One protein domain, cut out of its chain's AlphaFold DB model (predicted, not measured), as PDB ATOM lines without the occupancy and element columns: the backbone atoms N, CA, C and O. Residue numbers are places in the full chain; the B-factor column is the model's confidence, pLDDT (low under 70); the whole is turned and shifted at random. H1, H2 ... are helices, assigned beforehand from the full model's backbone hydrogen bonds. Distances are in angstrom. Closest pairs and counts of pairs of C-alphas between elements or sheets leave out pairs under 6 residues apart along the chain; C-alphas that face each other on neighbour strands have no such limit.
ATOM      1  N   THR A 183     238.297 219.993 287.385       92.12
ATOM      2  CA  THR A 183     238.868 221.349 287.336       92.12
ATOM      3  C   THR A 183     237.919 222.425 287.888       92.12
ATOM      4  O   THR A 183     236.723 222.401 287.615       92.12
ATOM      5  N   PRO A 184     238.422 223.439 288.622       92.50
ATOM      6  CA  PRO A 184     237.628 224.624 288.960       92.50
ATOM      7  C   PRO A 184     237.149 225.420 287.727       92.50
ATOM      8  O   PRO A 184     236.268 226.272 287.854       92.50
ATOM      9  N   TYR A 185     237.683 225.158 286.527       91.12
ATOM     10  CA  TYR A 185     237.181 225.754 285.286       91.12
ATOM     11  C   TYR A 185     235.728 225.353 284.958       91.12
ATOM     12  O   TYR A 185     235.006 226.141 284.347       91.12
ATOM     13  N   ASP A 186     235.250 224.193 285.417       93.62
ATOM     14  CA  ASP A 186     233.868 223.753 285.174       93.62
ATOM     15  C   ASP A 186     232.849 224.784 285.692       93.62
ATOM     16  O   ASP A 186     231.864 225.101 285.025       93.62
ATOM     17  N   VAL A 187     233.141 225.403 286.841       96.19
ATOM     18  CA  VAL A 187     232.346 226.497 287.421       96.19
ATOM     19  C   VAL A 187     232.471 227.790 286.609       96.19
ATOM     20  O   VAL A 187     231.490 228.522 286.486       96.19
ATOM     21  N   GLN A 188     233.621 228.075 285.994       94.69
ATOM     22  CA  GLN A 188     233.787 229.218 285.084       94.69
ATOM     23  C   GLN A 188     232.928 229.051 283.816       94.69
ATOM     24  O   GLN A 188     232.233 229.990 283.420       94.69
ATOM     25  N   TRP A 189     232.883 227.851 283.227       94.81
ATOM     26  CA  TRP A 189     232.030 227.552 282.069       94.81
ATOM     27  C   TRP A 189     230.529 227.489 282.422       94.81
ATOM     28  O   TRP A 189     229.685 227.993 281.677       94.81
ATOM     29  N   LEU A 190     230.174 226.951 283.592       95.69
ATOM     30  CA  LEU A 190     228.797 226.985 284.110       95.69
ATOM     31  C   LEU A 190     228.357 228.402 284.513       95.69
ATOM     32  O   LEU A 190     227.172 228.719 284.456       95.69
ATOM     33  N   THR A 191     229.296 229.288 284.857       95.25
ATOM     34  CA  THR A 191     229.024 230.725 285.016       95.25
ATOM     35  C   THR A 191     228.802 231.384 283.660       95.25
ATOM     36  O   THR A 191     227.845 232.138 283.508       95.25
ATOM     37  N   TYR A 192     229.600 231.044 282.644       94.25
ATOM     38  CA  TYR A 192     229.419 231.555 281.281       94.25
ATOM     39  C   TYR A 192     228.042 231.222 280.689       94.25
ATOM     40  O   TYR A 192     227.394 232.066 280.061       94.25
ATOM     41  N   THR A 193     227.582 229.998 280.942       94.00
ATOM     42  CA  THR A 193     226.282 229.476 280.505       94.00
ATOM     43  C   THR A 193     225.152 229.687 281.524       94.00
ATOM     44  O   THR A 193     224.059 229.149 281.346       94.00
ATOM     45  N   SER A 194     225.365 230.516 282.555       92.38
ATOM     46  CA  SER A 194     224.352 230.810 283.576       92.38
ATOM     47  C   SER A 194     223.216 231.698 283.048       92.38
ATOM     48  O   SER A 194     223.404 232.573 282.191       92.38
ATOM     49  N   GLY A 195     222.006 231.468 283.562       91.38
ATOM     50  CA  GLY A 195     220.778 232.110 283.096       91.38
ATOM     51  C   GLY A 195     220.454 231.760 281.638       91.38
ATOM     52  O   GLY A 195     220.652 230.628 281.199       91.38
ATOM     53  N   ARG A 196     219.963 232.745 280.874       93.38
ATOM     54  CA  ARG A 196     219.607 232.579 279.450       93.38
ATOM     55  C   ARG A 196     220.598 233.242 278.488       93.38
ATOM     56  O   ARG A 196     220.917 232.668 277.452       93.38
ATOM     57  N   ALA A 197     221.105 234.425 278.832       90.44
ATOM     58  CA  ALA A 197     222.152 235.109 278.073       90.44
ATOM     59  C   ALA A 197     223.546 234.513 278.353       90.44
ATOM     60  O   ALA A 197     223.758 233.835 279.359       90.44
ATOM     61  N   ALA A 198     224.502 234.762 277.462       89.00
ATOM     62  CA  ALA A 198     225.917 234.514 277.722       89.00
ATOM     63  C   ALA A 198     226.458 235.523 278.757       89.00
ATOM     64  O   ALA A 198     226.011 236.670 278.807       89.00
ATOM     65  N   GLN A 199     227.381 235.082 279.617       92.12
ATOM     66  CA  GLN A 199     227.996 235.915 280.664       92.12
ATOM     67  C   GLN A 199     229.437 236.313 280.289       92.12
ATOM     68  O   GLN A 199     230.364 236.183 281.090       92.12
ATOM     69  N   ASP A 200     229.645 236.763 279.047       86.62
ATOM     70  CA  ASP A 200     230.966 236.884 278.404       86.62
ATOM     71  C   ASP A 200     231.962 237.728 279.211       86.62
ATOM     72  O   ASP A 200     233.130 237.366 279.337       86.62
ATOM     73  N   ARG A 201     231.498 238.828 279.824       91.00
ATOM     74  CA  ARG A 201     232.360 239.751 280.587       91.00
ATOM     75  C   ARG A 201     233.009 239.115 281.812       91.00
ATOM     76  O   ARG A 201     234.181 239.372 282.053       91.00
ATOM     77  N   ILE A 202     232.262 238.328 282.592       91.06
ATOM     78  CA  ILE A 202     232.833 237.643 283.760       91.06
ATOM     79  C   ILE A 202     233.592 236.393 283.323       91.06
ATOM     80  O   ILE A 202     234.650 236.122 283.873       91.06
ATOM     81  N   PHE A 203     233.124 235.670 282.303       89.25
ATOM     82  CA  PHE A 203     233.840 234.516 281.752       89.25
ATOM     83  C   PHE A 203     235.244 234.876 281.238       89.25
ATOM     84  O   PHE A 203     236.202 234.155 281.527       89.25
ATOM     85  N   GLY A 204     235.361 236.004 280.530       85.56
ATOM     86  CA  GLY A 204     236.611 236.507 279.962       85.56
ATOM     87  C   GLY A 204     237.525 237.263 280.932       85.56
ATOM     88  O   GLY A 204     238.661 237.565 280.567       85.56
ATOM     89  N   ASP A 205     237.097 237.547 282.170       90.44
ATOM     90  CA  ASP A 205     237.979 238.141 283.183       90.44
ATOM     91  C   ASP A 205     238.923 237.079 283.771       90.44
ATOM     92  O   ASP A 205     238.755 236.566 284.882       90.44
ATOM     93  N   ALA A 206     239.957 236.746 282.996       87.06
ATOM     94  CA  ALA A 206     241.005 235.827 283.415       87.06
ATOM     95  C   ALA A 206     241.673 236.271 284.731       87.06
ATOM     96  O   ALA A 206     242.036 235.420 285.542       87.06
ATOM     97  N   SER A 207     241.795 237.579 284.990       89.06
ATOM     98  CA  SER A 207     242.407 238.086 286.228       89.06
ATOM     99  C   SER A 207     241.550 237.762 287.454       89.06
ATOM    100  O   SER A 207     242.084 237.309 288.470       89.06
ATOM    101  N   PHE A 208     240.228 237.929 287.352       92.44
ATOM    102  CA  PHE A 208     239.275 237.528 288.386       92.44
ATOM    103  C   PHE A 208     239.330 236.022 288.660       92.44
ATOM    104  O   PHE A 208     239.535 235.626 289.811       92.44
ATOM    105  N   TRP A 209     239.206 235.177 287.629       92.25
ATOM    106  CA  TRP A 209     239.174 233.719 287.814       92.25
ATOM    107  C   TRP A 209     240.477 233.176 288.394       92.25
ATOM    108  O   TRP A 209     240.441 232.373 289.324       92.25
ATOM    109  N   ILE A 210     241.623 233.681 287.943       91.06
ATOM    110  CA  ILE A 210     242.935 233.278 288.460       91.06
ATOM    111  C   ILE A 210     243.110 233.729 289.914       91.06
ATOM    112  O   ILE A 210     243.577 232.953 290.747       91.06
ATOM    113  N   ALA A 211     242.677 234.943 290.271       93.00
ATOM    114  CA  ALA A 211     242.690 235.408 291.658       93.00
ATOM    115  C   ALA A 211     241.688 234.654 292.558       93.00
ATOM    116  O   ALA A 211     241.903 234.541 293.767       93.00
ATOM    117  N   LEU A 212     240.587 234.138 292.011       94.50
ATOM    118  CA  LEU A 212     239.599 233.324 292.725       94.50
ATOM    119  C   LEU A 212     240.106 231.893 292.973       94.50
ATOM    120  O   LEU A 212     240.117 231.449 294.123       94.50
ATOM    121  N   GLN A 213     240.579 231.223 291.919       94.38
ATOM    122  CA  GLN A 213     241.175 229.881 291.947       94.38
ATOM    123  C   GLN A 213     242.418 229.850 292.841       94.38
ATOM    124  O   GLN A 213     242.543 228.987 293.707       94.38
ATOM    125  N   ARG A 214     243.303 230.849 292.723       93.56
ATOM    126  CA  ARG A 214     244.480 230.967 293.589       93.56
ATOM    127  C   ARG A 214     244.107 231.084 295.069       93.56
ATOM    128  O   ARG A 214     244.708 230.389 295.879       93.56
ATOM    129  N   ARG A 215     243.117 231.909 295.436       95.31
ATOM    130  CA  ARG A 215     242.697 232.054 296.846       95.31
ATOM    131  C   ARG A 215     242.047 230.784 297.400       95.31
ATOM    132  O   ARG A 215     242.320 230.436 298.543       95.31
ATOM    133  N   TRP A 216     241.246 230.078 296.598       95.44
ATOM    134  CA  TRP A 216     240.701 228.755 296.941       95.44
ATOM    135  C   TRP A 216     241.823 227.745 297.248       95.44
ATOM    136  O   TRP A 216     241.852 227.128 298.315       95.44
ATOM    137  N   TYR A 217     242.809 227.664 296.353       94.50
ATOM    138  CA  TYR A 217     243.969 226.781 296.462       94.50
ATOM    139  C   TYR A 217     244.891 227.129 297.646       94.50
ATOM    140  O   TYR A 217     245.340 226.251 298.384       94.50
ATOM    141  N   GLU A 218     245.158 228.420 297.873       95.06
ATOM    142  CA  GLU A 218     245.961 228.909 299.003       95.06
ATOM    143  C   GLU A 218     245.234 228.759 300.352       95.06
ATOM    144  O   GLU A 218     245.893 228.552 301.377       95.06
ATOM    145  N   ALA A 219     243.897 228.754 300.370       95.38
ATOM    146  CA  ALA A 219     243.103 228.365 301.536       95.38
ATOM    147  C   ALA A 219     243.133 226.841 301.787       95.38
ATOM    148  O   ALA A 219     243.179 226.419 302.943       95.38
ATOM    149  N   GLY A 220     243.199 226.022 300.730       94.75
ATOM    150  CA  GLY A 220     243.227 224.557 300.825       94.75
ATOM    151  C   GLY A 220     241.847 223.939 301.076       94.75
ATOM    152  O   GLY A 220     241.723 223.007 301.875       94.75
ATOM    153  N   LEU A 221     240.826 224.516 300.436       95.69
ATOM    154  CA  LEU A 221     239.427 224.080 300.474       95.69
ATOM    155  C   LEU A 221     239.172 222.921 299.494       95.69
ATOM    156  O   LEU A 221     239.981 222.671 298.600       95.69
ATOM    157  N   SER A 222     238.029 222.245 299.642       96.81
ATOM    158  CA  SER A 222     237.616 221.177 298.724       96.81
ATOM    159  C   SER A 222     237.225 221.731 297.345       96.81
ATOM    160  O   SER A 222     236.840 222.899 297.225       96.81
ATOM    161  N   LEU A 223     237.288 220.909 296.291       97.12
ATOM    162  CA  LEU A 223     236.753 221.300 294.977       97.12
ATOM    163  C   LEU A 223     235.215 221.308 294.977       97.12
ATOM    164  O   LEU A 223     234.611 222.121 294.283       97.12
ATOM    165  N   ARG A 224     234.587 220.456 295.796       97.12
ATOM    166  CA  ARG A 224     233.136 220.402 296.019       97.12
ATOM    167  C   ARG A 224     232.556 221.746 296.455       97.12
ATOM    168  O   ARG A 224     231.476 222.094 295.996       97.12
ATOM    169  N   ASP A 225     233.284 222.526 297.251       96.38
ATOM    170  CA  ASP A 225     232.841 223.851 297.707       96.38
ATOM    171  C   ASP A 225     233.138 224.987 296.700       96.38
ATOM    172  O   ASP A 225     232.804 226.146 296.961       96.38
ATOM    173  N   PHE A 226     233.791 224.706 295.559       97.56
ATOM    174  CA  PHE A 226     234.292 225.759 294.664       97.56
ATOM    175  C   PHE A 226     233.184 226.554 293.955       97.56
ATOM    176  O   PHE A 226     233.354 227.750 293.724       97.56
ATOM    177  N   ASP A 227     232.037 225.943 293.652       97.31
ATOM    178  CA  ASP A 227     230.892 226.639 293.042       97.31
ATOM    179  C   ASP A 227     230.312 227.721 293.970       97.31
ATOM    180  O   ASP A 227     230.022 228.850 293.564       97.31
ATOM    181  N   THR A 228     230.246 227.397 295.255       96.69
ATOM    182  CA  THR A 228     229.758 228.244 296.336       96.69
ATOM    183  C   THR A 228     230.796 229.303 296.704       96.69
ATOM    184  O   THR A 228     230.444 230.468 296.879       96.69
ATOM    185  N   TRP A 229     232.085 228.948 296.710       95.44
ATOM    186  CA  TRP A 229     233.203 229.893 296.827       95.44
ATOM    187  C   TRP A 229     233.253 230.908 295.669       95.44
ATOM    188  O   TRP A 229     233.579 232.076 295.882       95.44
ATOM    189  N   ALA A 230     232.902 230.483 294.452       95.31
ATOM    190  CA  ALA A 230     232.789 231.347 293.279       95.31
ATOM    191  C   ALA A 230     231.522 232.223 293.269       95.31
ATOM    192  O   ALA A 230     231.417 233.126 292.439       95.31
ATOM    193  N   GLY A 231     230.567 231.978 294.172       95.00
ATOM    194  CA  GLY A 231     229.291 232.693 294.226       95.00
ATOM    195  C   GLY A 231     228.261 232.242 293.181       95.00
ATOM    196  O   GLY A 231     227.281 232.951 292.967       95.00
ATOM    197  N   ASN A 232     228.452 231.078 292.552       93.88
ATOM    198  CA  ASN A 232     227.520 230.487 291.585       93.88
ATOM    199  C   ASN A 232     227.316 228.975 291.859       93.88
ATOM    200  O   ASN A 232     227.796 228.149 291.077       93.88
ATOM    201  N   PRO A 233     226.636 228.593 292.966       96.00
ATOM    202  CA  PRO A 233     226.361 227.192 293.296       96.00
ATOM    203  C   PRO A 233     225.615 226.475 292.166       96.00
ATOM    204  O   PRO A 233     224.630 226.999 291.644       96.00
ATOM    205  N   SER A 234     226.050 225.269 291.793       96.38
ATOM    206  CA  SER A 234     225.545 224.589 290.599       96.38
ATOM    207  C   SER A 234     225.287 223.104 290.827       96.38
ATOM    208  O   SER A 234     226.200 222.283 290.909       96.38
ATOM    209  N   ALA A 235     224.007 222.724 290.799       96.12
ATOM    210  CA  ALA A 235     223.590 221.321 290.828       96.12
ATOM    211  C   ALA A 235     224.171 220.494 289.662       96.12
ATOM    212  O   ALA A 235     224.309 219.280 289.790       96.12
ATOM    213  N   ILE A 236     224.547 221.134 288.544       95.75
ATOM    214  CA  ILE A 236     225.238 220.480 287.424       95.75
ATOM    215  C   ILE A 236     226.682 220.139 287.816       95.75
ATOM    216  O   ILE A 236     227.100 219.003 287.623       95.75
ATOM    217  N   PHE A 237     227.412 221.077 288.430       97.19
ATOM    218  CA  PHE A 237     228.779 220.849 288.912       97.19
ATOM    219  C   PHE A 237     228.825 219.746 289.977       97.19
ATOM    220  O   PHE A 237     229.587 218.791 289.847       97.19
ATOM    221  N   GLN A 238     227.935 219.803 290.973       97.38
ATOM    222  CA  GLN A 238     227.836 218.767 292.011       97.38
ATOM    223  C   GLN A 238     227.503 217.382 291.421       97.38
ATOM    224  O   GLN A 238     228.077 216.373 291.832       97.38
ATOM    225  N   LYS A 239     226.626 217.335 290.406       96.31
ATOM    226  CA  LYS A 239     226.281 216.121 289.645       96.31
ATOM    227  C   LYS A 239     227.429 215.615 288.763       96.31
ATOM    228  O   LYS A 239     227.479 214.423 288.490       96.31
ATOM    229  N   TRP A 240     228.336 216.473 288.304       96.06
ATOM    230  CA  TRP A 240     229.545 216.050 287.590       96.06
ATOM    231  C   TRP A 240     230.592 215.486 288.557       96.06
ATOM    232  O   TRP A 240     231.115 214.399 288.318       96.06
ATOM    233  N   LEU A 241     230.824 216.149 289.696       96.12
ATOM    234  CA  LEU A 241     231.750 215.673 290.731       96.12
ATOM    235  C   LEU A 241     231.345 214.317 291.334       96.12
ATOM    236  O   LEU A 241     232.221 213.558 291.744       96.12
ATOM    237  N   SER A 242     230.050 213.972 291.362       96.25
ATOM    238  CA  SER A 242     229.593 212.653 291.830       96.25
ATOM    239  C   SER A 242     229.884 211.495 290.859       96.25
ATOM    240  O   SER A 242     229.599 210.349 291.199       96.25
ATOM    241  N   HIS A 243     230.451 211.763 289.674       95.81
ATOM    242  CA  HIS A 243     230.870 210.753 288.693       95.81
ATOM    243  C   HIS A 243     232.339 210.973 288.258       95.81
ATOM    244  O   HIS A 243     232.601 211.330 287.110       95.81
ATOM    245  N   PRO A 244     233.328 210.759 289.152       92.94
ATOM    246  CA  PRO A 244     234.732 211.158 288.955       92.94
ATOM    247  C   PRO A 244     235.555 210.252 288.007       92.94
ATOM    248  O   PRO A 244     236.787 210.304 288.021       92.94
ATOM    249  N   HIS A 245     234.904 209.379 287.233       93.56
ATOM    250  CA  HIS A 245     235.498 208.536 286.186       93.56
ATOM    251  C   HIS A 245     234.415 208.046 285.202       93.56
ATOM    252  O   HIS A 245     233.243 208.013 285.583       93.56
ATOM    253  N   PRO A 246     234.763 207.616 283.970       93.19
ATOM    254  CA  PRO A 246     233.798 207.086 283.008       93.19
ATOM    255  C   PRO A 246     233.014 205.871 283.516       93.19
ATOM    256  O   PRO A 246     233.546 204.775 283.708       93.19
ATOM    257  N   ASP A 247     231.709 206.043 283.634       94.75
ATOM    258  CA  ASP A 247     230.741 205.055 284.094       94.75
ATOM    259  C   ASP A 247     229.456 205.138 283.242       94.75
ATOM    260  O   ASP A 247     229.387 205.867 282.248       94.75
ATOM    261  N   ALA A 248     228.405 204.429 283.661       95.12
ATOM    262  CA  ALA A 248     227.108 204.455 282.986       95.12
ATOM    263  C   ALA A 248     226.413 205.839 282.996       95.12
ATOM    264  O   ALA A 248     225.454 206.043 282.248       95.12
ATOM    265  N   HIS A 249     226.867 206.803 283.813       94.06
ATOM    266  CA  HIS A 249     226.417 208.187 283.700       94.06
ATOM    267  C   HIS A 249     227.001 208.818 282.443       94.06
ATOM    268  O   HIS A 249     226.235 209.345 281.643       94.06
ATOM    269  N   TRP A 250     228.320 208.749 282.259       94.38
ATOM    270  CA  TRP A 250     229.014 209.355 281.120       94.38
ATOM    271  C   TRP A 250     228.757 208.633 279.793       94.38
ATOM    272  O   TRP A 250     228.657 209.278 278.748       94.38
ATOM    273  N   ASP A 251     228.556 207.315 279.818       93.38
ATOM    274  CA  ASP A 251     228.339 206.521 278.602       93.38
ATOM    275  C   ASP A 251     227.095 206.944 277.800       93.38
ATOM    276  O   ASP A 251     227.123 206.896 276.574       93.38
TER     277      ASP A 251
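AT A GLANCE: This is residues 183 to 251 of the 1011 residues of an uncharacterized protein of Steroidobacter agaridevorans (UniProt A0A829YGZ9). Six mostly short helices make a flat, loosely joined body with an arm: H1 and H4 sit in the middle, H2 and the longest helix, H3, follow one side, and H5 is toward the arm. Residues 243 to 248 stick out and lead to H6, far from the rest. The printed part has 69 residues with six named helices, H1 to H6 in chain order, and no named strand, an all-helix class. It is only just compact, close to loose, with a radius of gyration of the C-alphas of 12.8 A and spans of 37 by 33 by 16 A.

IN THESE COORDINATES: H1 is residues 185 to 192, 10.5 A long, beginning at C-alpha 185 (237.181, 225.754, 285.286). H2 is residues 200 to 203. H3 is residues 206 to 219, 19.7 A long. H4 is residues 226 to 229, H5 residues 235 to 241, 9.9 A long, and H6 residues 248 to 251, ending at C-alpha 251 (228.339, 206.521, 278.602).

HOW THE PARTS SIT: H1 touches H2, closest at the C-alphas of Tyr 192 and Phe 203, 5.3 A apart. H1 and H5 only just touch, with 3 pairs of C-alphas within 8 A, the closest being Val 187 and Phe 237 at 6.8 A; they run opposite ways at a shallow tilt of 18 degrees. H1 and H4 are close but not clearly touching, Val 187 to Asp 227 being the closest C-alphas at 5.8 A. H3 and H4 are also close but not clearly touching, the closest C-alphas being Trp 216 and Phe 226 at 7.4 A. H6 is apart from H5. In H1, H3 and H5 every O i to N i+4 pair is within hydrogen-bond range; H2, H4 and H6 are too short for such a pair.

THE WHOLE: The C-alphas of Ser 207 and Ala 248 are the two farthest apart, 37.1 A. The printed part has no cut and no long link. Its mean pLDDT is 93.9, and no printed residue is under 70.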